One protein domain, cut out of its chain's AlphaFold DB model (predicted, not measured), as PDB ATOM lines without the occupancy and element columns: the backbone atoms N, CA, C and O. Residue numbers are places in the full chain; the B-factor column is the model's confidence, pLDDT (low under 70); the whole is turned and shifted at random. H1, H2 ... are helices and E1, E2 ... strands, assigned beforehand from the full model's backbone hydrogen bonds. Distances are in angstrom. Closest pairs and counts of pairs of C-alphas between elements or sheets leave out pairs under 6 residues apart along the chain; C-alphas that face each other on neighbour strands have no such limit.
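What this domain is: This is residues 172 to 234 of the 363 residues of an uncharacterized protein of Emiliania huxleyi (UniProt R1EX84). A flat, open model has a very small sheet of two short parallel strands, E1 and E2, near its middle; the longest helix, H3, folds back along E2 on one side, and a wide loop of chain with the short helices H1 and H2 reaches out on the other. Much of that loop is residues outside named elements, and H2 lies farthest from the middle. The printed part has 63 residues, with three named helices and two named strands in the order E1, H1, H2, E2, H3; under half of the residues are in named elements, and the class of these is mostly helix. The whole is only just loose, close to compact, with a radius of gyration of the C-alphas of 13.0 A, and its C-alphas span 36 by 32 by 11 A.

Where its parts are: Strand E1 is residues 175 to 177, beginning at C-alpha 175 at (177.969, 166.894, 159.251). Strand E2 is residues 211 to 213. Helix H3, residues 217 to 230, measures 19.9 A from its first C-alpha, at (180.974, 150.994, 158.104), to its last, at (176.888, 168.316, 149.179). Helix H1 is residues 188 to 193, 9.1 A long from first to last C-alpha. Helix H2 is residues 196 to 199, with C-alpha 196 at (173.425, 184.430, 166.064).

How they stand to each other: E1 and E2 are parallel neighbours, with 28 degrees between their directions. C-alphas 176 and 212 face each other at 5.0 A. N 176 and O 211 are 3.0 A apart and N 213 and O 176 are 2.8 A apart, both within hydrogen-bond range. E2 and H3 have 8 pairs of C-alphas within 8 A, the closest being those of Leu 213 and Ser 223 at 5.7 A. The closest C-alphas of E1 and H3 are those of Val 175 and Val 227, 7.3 A apart. E1, H1, H2 and E2 form a strand-helix-strand unit, two parallel neighbour strands with helices between them in the chain, and its crossover is right-handed. H1 and H2 are only just apart, with 8.1 A between their closest C-alphas. H3 is apart from both H1 and H2. In H1 and H3 every O i to N i+4 pair is within hydrogen-bond range; H2 is too short for such a pair.

The domain as a whole: The C-alphas farthest apart in the domain are those of Pro 201 and Gln 217, at 36.7 A. The printed part has no cut. The link from H2 to E2, 11 residues, is long, the link from E1 to H1, 10 residues, is short, and those from H1 to H2 and from E2 to H3 are tight. The mean pLDDT of the printed part is 85.7, and no printed residue is under 70.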
ATOM      1  N   ILE A 172     179.605 175.140 152.650       81.75
ATOM      2  CA  ILE A 172     179.879 174.394 153.883       81.75
ATOM      3  C   ILE A 172     178.785 173.338 154.054       81.75
ATOM      4  O   ILE A 172     177.626 173.675 154.276       81.75
ATOM      5  N   ALA A 173     179.148 172.056 153.972       84.75
ATOM      6  CA  ALA A 173     178.233 170.949 154.241       84.75
ATOM      7  C   ALA A 173     178.267 170.584 155.743       84.75
ATOM      8  O   ALA A 173     179.282 170.053 156.203       84.75
ATOM      9  N   PRO A 174     177.203 170.837 156.533       86.75
ATOM     10  CA  PRO A 174     177.169 170.433 157.935       86.75
ATOM     11  C   PRO A 174     177.091 168.904 158.072       86.75
ATOM     12  O   PRO A 174     176.330 168.234 157.373       86.75
ATOM     13  N   VAL A 175     177.870 168.344 159.001       88.94
ATOM     14  CA  VAL A 175     177.969 166.894 159.251       88.94
ATOM     15  C   VAL A 175     177.812 166.625 160.744       88.94
ATOM     16  O   VAL A 175     178.482 167.258 161.557       88.94
ATOM     17  N   ALA A 176     176.950 165.676 161.109       89.69
ATOM     18  CA  ALA A 176     176.650 165.343 162.502       89.69
ATOM     19  C   ALA A 176     176.957 163.866 162.800       89.69
ATOM     20  O   ALA A 176     176.222 162.979 162.364       89.69
ATOM     21  N   GLU A 177     178.029 163.584 163.550       90.44
ATOM     22  CA  GLU A 177     178.301 162.234 164.073       90.44
ATOM     23  C   GLU A 177     177.217 161.867 165.101       90.44
ATOM     24  O   GLU A 177     176.975 162.601 166.058       90.44
ATOM     25  N   GLN A 178     176.550 160.730 164.891       88.62
ATOM     26  CA  GLN A 178     175.424 160.282 165.725       88.62
ATOM     27  C   GLN A 178     175.863 159.534 166.996       88.62
ATOM     28  O   GLN A 178     175.061 159.294 167.892       88.62
ATOM     29  N   GLU A 179     177.131 159.131 167.064       87.25
ATOM     30  CA  GLU A 179     177.650 158.144 168.009       87.25
ATOM     31  C   GLU A 179     178.408 158.818 169.173       87.25
ATOM     32  O   GLU A 179     179.511 159.332 168.949       87.25
ATOM     33  N   PRO A 180     177.900 158.806 170.424       86.44
ATOM     34  CA  PRO A 180     178.552 159.483 171.552       86.44
ATOM     35  C   PRO A 180     179.964 158.963 171.836       86.44
ATOM     36  O   PRO A 180     180.855 159.742 172.173       86.44
ATOM     37  N   SER A 181     180.206 157.663 171.620       85.00
ATOM     38  CA  SER A 181     181.533 157.049 171.781       85.00
ATOM     39  C   SER A 181     182.581 157.563 170.776       85.00
ATOM     40  O   SER A 181     183.780 157.403 171.000       85.00
ATOM     41  N   ARG A 182     182.145 158.236 169.699       81.62
ATOM     42  CA  ARG A 182     182.987 158.930 168.707       81.62
ATOM     43  C   ARG A 182     182.888 160.458 168.785       81.62
ATOM     44  O   ARG A 182     183.335 161.142 167.868       81.62
ATOM     45  N   GLY A 183     182.332 161.000 169.869       81.69
ATOM     46  CA  GLY A 183     182.149 162.443 170.055       81.69
ATOM     47  C   GLY A 183     180.876 163.007 169.419       81.69
ATOM     48  O   GLY A 183     180.789 164.216 169.223       81.69
ATOM     49  N   GLY A 184     179.892 162.162 169.100       85.19
ATOM     50  CA  GLY A 184     178.561 162.598 168.681       85.19
ATOM     51  C   GLY A 184     177.824 163.354 169.790       85.19
ATOM     52  O   GLY A 184     177.853 162.964 170.958       85.19
ATOM     53  N   VAL A 185     177.166 164.455 169.425       86.44
ATOM     54  CA  VAL A 185     176.493 165.379 170.353       86.44
ATOM     55  C   VAL A 185     175.112 165.751 169.792       86.44
ATOM     56  O   VAL A 185     175.007 166.008 168.592       86.44
ATOM     57  N   PRO A 186     174.045 165.827 170.619       84.56
ATOM     58  CA  PRO A 186     172.715 166.227 170.162       84.56
ATOM     59  C   PRO A 186     172.717 167.578 169.439       84.56
ATOM     60  O   PRO A 186     173.216 168.571 169.974       84.56
ATOM     61  N   PHE A 187     172.090 167.631 168.260       81.81
ATOM     62  CA  PHE A 187     172.207 168.759 167.324       81.81
ATOM     63  C   PHE A 187     171.808 170.127 167.922       81.81
ATOM     64  O   PHE A 187     172.400 171.154 167.595       81.81
ATOM     65  N   ARG A 188     170.887 170.134 168.901       82.69
ATOM     66  CA  ARG A 188     170.491 171.322 169.688       82.69
ATOM     67  C   ARG A 188     171.669 172.080 170.321       82.69
ATOM     68  O   ARG A 188     171.594 173.294 170.477       82.69
ATOM     69  N   ASN A 189     172.751 171.383 170.678       84.31
ATOM     70  CA  ASN A 189     173.900 171.996 171.340       84.31
ATOM     71  C   ASN A 189     174.686 172.906 170.377       84.31
ATOM     72  O   ASN A 189     175.264 173.894 170.823       84.31
ATOM     73  N   PHE A 190     174.670 172.627 169.065       82.44
ATOM     74  CA  PHE A 190     175.337 173.475 168.071       82.44
ATOM     75  C   PHE A 190     174.608 174.813 167.895       82.44
ATOM     76  O   PHE A 190     175.260 175.854 167.899       82.44
ATOM     77  N   PHE A 191     173.270 174.818 167.853       82.12
ATOM     78  CA  PHE A 191     172.478 176.059 167.813       82.12
ATOM     79  C   PHE A 191     172.715 176.964 169.030       82.12
ATOM     80  O   PHE A 191     172.752 178.182 168.886       82.12
ATOM     81  N   GLN A 192     172.906 176.383 170.219       83.31
ATOM     82  CA  GLN A 192     173.170 177.144 171.449       83.31
ATOM     83  C   GLN A 192     174.585 177.743 171.507       83.31
ATOM     84  O   GLN A 192     174.790 178.755 172.170       83.31
ATOM     85  N   GLN A 193     175.562 177.116 170.846       83.00
ATOM     86  CA  GLN A 193     176.969 177.546 170.857       83.00
ATOM     87  C   GLN A 193     177.346 178.430 169.660       83.00
ATOM     88  O   GLN A 193     178.351 179.138 169.714       83.00
ATOM     89  N   THR A 194     176.567 178.396 168.578       83.00
ATOM     90  CA  THR A 194     176.860 179.145 167.350       83.00
ATOM     91  C   THR A 194     176.392 180.600 167.480       83.00
ATOM     92  O   THR A 194     175.219 180.818 167.783       83.00
ATOM     93  N   PRO A 195     177.237 181.612 167.203       85.06
ATOM     94  CA  PRO A 195     176.823 183.016 167.230       85.06
ATOM     95  C   PRO A 195     175.613 183.299 166.328       85.06
ATOM     96  O   PRO A 195     175.561 182.819 165.195       85.06
ATOM     97  N   GLN A 196     174.669 184.124 166.795       84.12
ATOM     98  CA  GLN A 196     173.425 184.430 166.064       84.12
ATOM     99  C   GLN A 196     173.671 184.988 164.651       84.12
ATOM    100  O   GLN A 196     172.925 184.663 163.732       84.12
ATOM    101  N   VAL A 197     174.764 185.737 164.457       84.94
ATOM    102  CA  VAL A 197     175.190 186.304 163.162       84.94
ATOM    103  C   VAL A 197     175.382 185.234 162.077       84.94
ATOM    104  O   VAL A 197     175.109 185.497 160.912       84.94
ATOM    105  N   LEU A 198     175.812 184.016 162.434       83.88
ATOM    106  CA  LEU A 198     175.966 182.921 161.463       83.88
ATOM    107  C   LEU A 198     174.634 182.213 161.163       83.88
ATOM    108  O   LEU A 198     174.505 181.558 160.134       83.88
ATOM    109  N   GLN A 199     173.656 182.314 162.067       85.12
ATOM    110  CA  GLN A 199     172.340 181.674 161.933       85.12
ATOM    111  C   GLN A 199     171.365 182.528 161.106       85.12
ATOM    112  O   GLN A 199     170.471 181.993 160.457       85.12
ATOM    113  N   GLN A 200     171.539 183.849 161.128       84.69
ATOM    114  CA  GLN A 200     170.686 184.820 160.443       84.69
ATOM    115  C   GLN A 200     171.153 185.086 158.991       84.69
ATOM    116  O   GLN A 200     172.268 184.709 158.606       84.69
ATOM    117  N   PRO A 201     170.315 185.723 158.146       81.38
ATOM    118  CA  PRO A 201     170.758 186.264 156.861       81.38
ATOM    119  C   PRO A 201     171.915 187.267 157.056       81.38
ATOM    120  O   PRO A 201     171.897 188.006 158.039       81.38
ATOM    121  N   PRO A 202     172.909 187.327 156.149       81.56
ATOM    122  CA  PRO A 202     172.964 186.667 154.842       81.56
ATOM    123  C   PRO A 202     173.572 185.252 154.851       81.56
ATOM    124  O   PRO A 202     173.658 184.643 153.789       81.56
ATOM    125  N   TYR A 203     174.025 184.740 156.002       80.44
ATOM    126  CA  TYR A 203     174.858 183.530 156.070       80.44
ATOM    127  C   TYR A 203     174.074 182.224 156.232       80.44
ATOM    128  O   TYR A 203     174.388 181.252 155.551       80.44
ATOM    129  N   LYS A 204     173.061 182.200 157.111       84.69
ATOM    130  CA  LYS A 204     172.148 181.058 157.325       84.69
ATOM    131  C   LYS A 204     172.827 179.669 157.410       84.69
ATOM    132  O   LYS A 204     172.391 178.713 156.772       84.69
ATOM    133  N   LEU A 205     173.865 179.524 158.236       83.00
ATOM    134  CA  LEU A 205     174.719 178.325 158.337       83.00
ATOM    135  C   LEU A 205     173.975 176.978 158.520       83.00
ATOM    136  O   LEU A 205     174.521 175.928 158.187       83.00
ATOM    137  N   PHE A 206     172.750 176.995 159.056       82.25
ATOM    138  CA  PHE A 206     171.941 175.801 159.337       82.25
ATOM    139  C   PHE A 206     170.655 175.682 158.492       82.25
ATOM    140  O   PHE A 206     169.788 174.891 158.852       82.25
ATOM    141  N   ASP A 207     170.516 176.431 157.385       81.75
ATOM    142  CA  ASP A 207     169.388 176.262 156.436       81.75
ATOM    143  C   ASP A 207     169.440 174.864 155.771       81.75
ATOM    144  O   ASP A 207     168.422 174.225 155.508       81.75
ATOM    145  N   THR A 208     170.653 174.343 155.554       80.31
ATOM    146  CA  THR A 208     170.897 173.003 155.006       80.31
ATOM    147  C   THR A 208     170.891 171.939 156.106       80.31
ATOM    148  O   THR A 208     171.638 172.029 157.083       80.31
ATOM    149  N   LEU A 209     170.106 170.870 155.924       80.44
ATOM    150  CA  LEU A 209     170.075 169.737 156.855       80.44
ATOM    151  C   LEU A 209     171.452 169.063 156.974       80.44
ATOM    152  O   LEU A 209     172.052 168.660 155.976       80.44
ATOM    153  N   ALA A 210     171.926 168.893 158.211       86.38
ATOM    154  CA  ALA A 210     173.194 168.232 158.494       86.38
ATOM    155  C   ALA A 210     173.169 166.751 158.092       86.38
ATOM    156  O   ALA A 210     172.265 166.006 158.474       86.38
ATOM    157  N   VAL A 211     174.198 166.302 157.370       89.69
ATOM    158  CA  VAL A 211     174.322 164.899 156.958       89.69
ATOM    159  C   VAL A 211     174.650 164.043 158.191       89.69
ATOM    160  O   VAL A 211     175.689 164.266 158.824       89.69
ATOM    161  N   PRO A 212     173.816 163.048 158.552       89.69
ATOM    162  CA  PRO A 212     174.092 162.176 159.684       89.69
ATOM    163  C   PRO A 212     175.239 161.220 159.345       89.69
ATOM    164  O   PRO A 212     175.189 160.482 158.357       89.69
ATOM    165  N   LEU A 213     176.274 161.204 160.185       90.56
ATOM    166  CA  LEU A 213     177.379 160.262 160.094       90.56
ATOM    167  C   LEU A 213     177.145 159.104 161.070       90.56
ATOM    168  O   LEU A 213     177.172 159.276 162.290       90.56
ATOM    169  N   TYR A 214     176.899 157.920 160.511       89.06
ATOM    170  CA  TYR A 214     176.658 156.697 161.275       89.06
ATOM    171  C   TYR A 214     177.972 155.993 161.660       89.06
ATOM    172  O   TYR A 214     179.018 156.147 161.012       89.06
ATOM    173  N   SER A 215     177.921 155.195 162.730       86.62
ATOM    174  CA  SER A 215     179.077 154.460 163.253       86.62
ATOM    175  C   SER A 215     179.418 153.206 162.435       86.62
ATOM    176  O   SER A 215     180.603 152.878 162.292       86.62
ATOM    177  N   SER A 216     178.407 152.551 161.855       90.31
ATOM    178  CA  SER A 216     178.513 151.348 161.021       90.31
ATOM    179  C   SER A 216     179.158 151.625 159.657       90.31
ATOM    180  O   SER A 216     178.858 152.614 158.987       90.31
ATOM    181  N   GLN A 217     180.063 150.738 159.227       88.62
ATOM    182  CA  GLN A 217     180.974 150.994 158.104       88.62
ATOM    183  C   GLN A 217     180.252 151.262 156.773       88.62
ATOM    184  O   GLN A 217     180.631 152.184 156.052       88.62
ATOM    185  N   GLU A 218     179.200 150.504 156.456       89.88
ATOM    186  CA  GLU A 218     178.464 150.666 155.193       89.88
ATOM    187  C   GLU A 218     177.632 151.952 155.162       89.88
ATOM    188  O   GLU A 218     177.717 152.716 154.199       89.88
ATOM    189  N   HIS A 219     176.918 152.270 156.246       89.19
ATOM    190  CA  HIS A 219     176.170 153.525 156.337       89.19
ATOM    191  C   HIS A 219     177.110 154.737 156.358       89.19
ATOM    192  O   HIS A 219     176.825 155.726 155.692       89.19
ATOM    193  N   ARG A 220     178.285 154.641 157.003       90.06
ATOM    194  CA  ARG A 220     179.310 155.700 156.980       90.06
ATOM    195  C   ARG A 220     179.822 155.986 155.564       90.06
ATOM    196  O   ARG A 220     179.988 157.154 155.221       90.06
ATOM    197  N   LYS A 221     180.024 154.965 154.714       90.69
ATOM    198  CA  LYS A 221     180.377 155.159 153.288       90.69
ATOM    199  C   LYS A 221     179.291 155.936 152.539       90.69
ATOM    200  O   LYS A 221     179.616 156.821 151.752       90.69
ATOM    201  N   VAL A 222     178.018 155.608 152.773       91.44
ATOM    202  CA  VAL A 222     176.880 156.302 152.146       91.44
ATOM    203  C   VAL A 222     176.796 157.747 152.644       91.44
ATOM    204  O   VAL A 222     176.765 158.656 151.819       91.44
ATOM    205  N   SER A 223     176.884 157.983 153.957       91.38
ATOM    206  CA  SER A 223     176.928 159.331 154.538       91.38
ATOM    207  C   SER A 223     178.050 160.179 153.934       91.38
ATOM    208  O   SER A 223     177.796 161.289 153.478       91.38
ATOM    209  N   LEU A 224     179.275 159.649 153.838       89.62
ATOM    210  CA  LEU A 224     180.409 160.364 153.238       89.62
ATOM    211  C   LEU A 224     180.180 160.707 151.756       89.62
ATOM    212  O   LEU A 224     180.581 161.783 151.320       89.62
ATOM    213  N   ARG A 225     179.489 159.856 150.983       88.38
ATOM    214  CA  ARG A 225     179.086 160.192 149.603       88.38
ATOM    215  C   ARG A 225     178.073 161.336 149.552       88.38
ATOM    216  O   ARG A 225     178.163 162.157 148.643       88.38
ATOM    217  N   HIS A 226     177.145 161.416 150.507       89.50
ATOM    218  CA  HIS A 226     176.236 162.562 150.617       89.50
ATOM    219  C   HIS A 226     176.979 163.849 150.996       89.50
ATOM    220  O   HIS A 226     176.704 164.880 150.393       89.50
ATOM    221  N   VAL A 227     177.964 163.790 151.902       90.38
ATOM    222  CA  VAL A 227     178.828 164.946 152.223       90.38
ATOM    223  C   VAL A 227     179.608 165.408 150.990       90.38
ATOM    224  O   VAL A 227     179.583 166.589 150.663       90.38
ATOM    225  N   LEU A 228     180.251 164.487 150.263       88.25
ATOM    226  CA  LEU A 228     181.000 164.806 149.040       88.25
ATOM    227  C   LEU A 228     180.106 165.454 147.972       88.25
ATOM    228  O   LEU A 228     180.457 166.510 147.453       88.25
ATOM    229  N   ARG A 229     178.923 164.886 147.700       87.38
ATOM    230  CA  ARG A 229     177.941 165.492 146.781       87.38
ATOM    231  C   ARG A 229     177.449 166.859 147.264       87.38
ATOM    232  O   ARG A 229     177.303 167.760 146.450       87.38
ATOM    233  N   GLY A 230     177.247 167.031 148.571       84.25
ATOM    234  CA  GLY A 230     176.888 168.316 149.179       84.25
ATOM    235  C   GLY A 230     177.970 169.394 149.038       84.25
ATOM    236  O   GLY A 230     177.645 170.573 149.032       84.25
ATOM    237  N   MET A 231     179.236 169.003 148.864       83.50
ATOM    238  CA  MET A 231     180.354 169.899 148.534       83.50
ATOM    239  C   MET A 231     180.576 170.061 147.015       83.50
ATOM    240  O   MET A 231     181.604 170.594 146.605       83.50
ATOM    241  N   GLY A 232     179.650 169.588 146.171       84.25
ATOM    242  CA  GLY A 232     179.741 169.696 144.710       84.25
ATOM    243  C   GLY A 232     180.573 168.609 144.019       84.25
ATOM    244  O   GLY A 232     180.903 168.761 142.848       84.25
ATOM    245  N   ALA A 233     180.926 167.511 144.697       84.25
ATOM    246  CA  ALA A 233     181.657 166.418 144.056       84.25
ATOM    247  C   ALA A 233     180.737 165.552 143.175       84.25
ATOM    248  O   ALA A 233     179.831 164.867 143.668       84.25
ATOM    249  N   GLU A 234     181.026 165.527 141.877       82.69
ATOM    250  CA  GLU A 234     180.390 164.629 140.915       82.69
ATOM    251  C   GLU A 234     180.945 163.193 141.011       82.69
ATOM    252  O   GLU A 234     182.091 162.979 141.424       82.69
TER     253      GLU A 234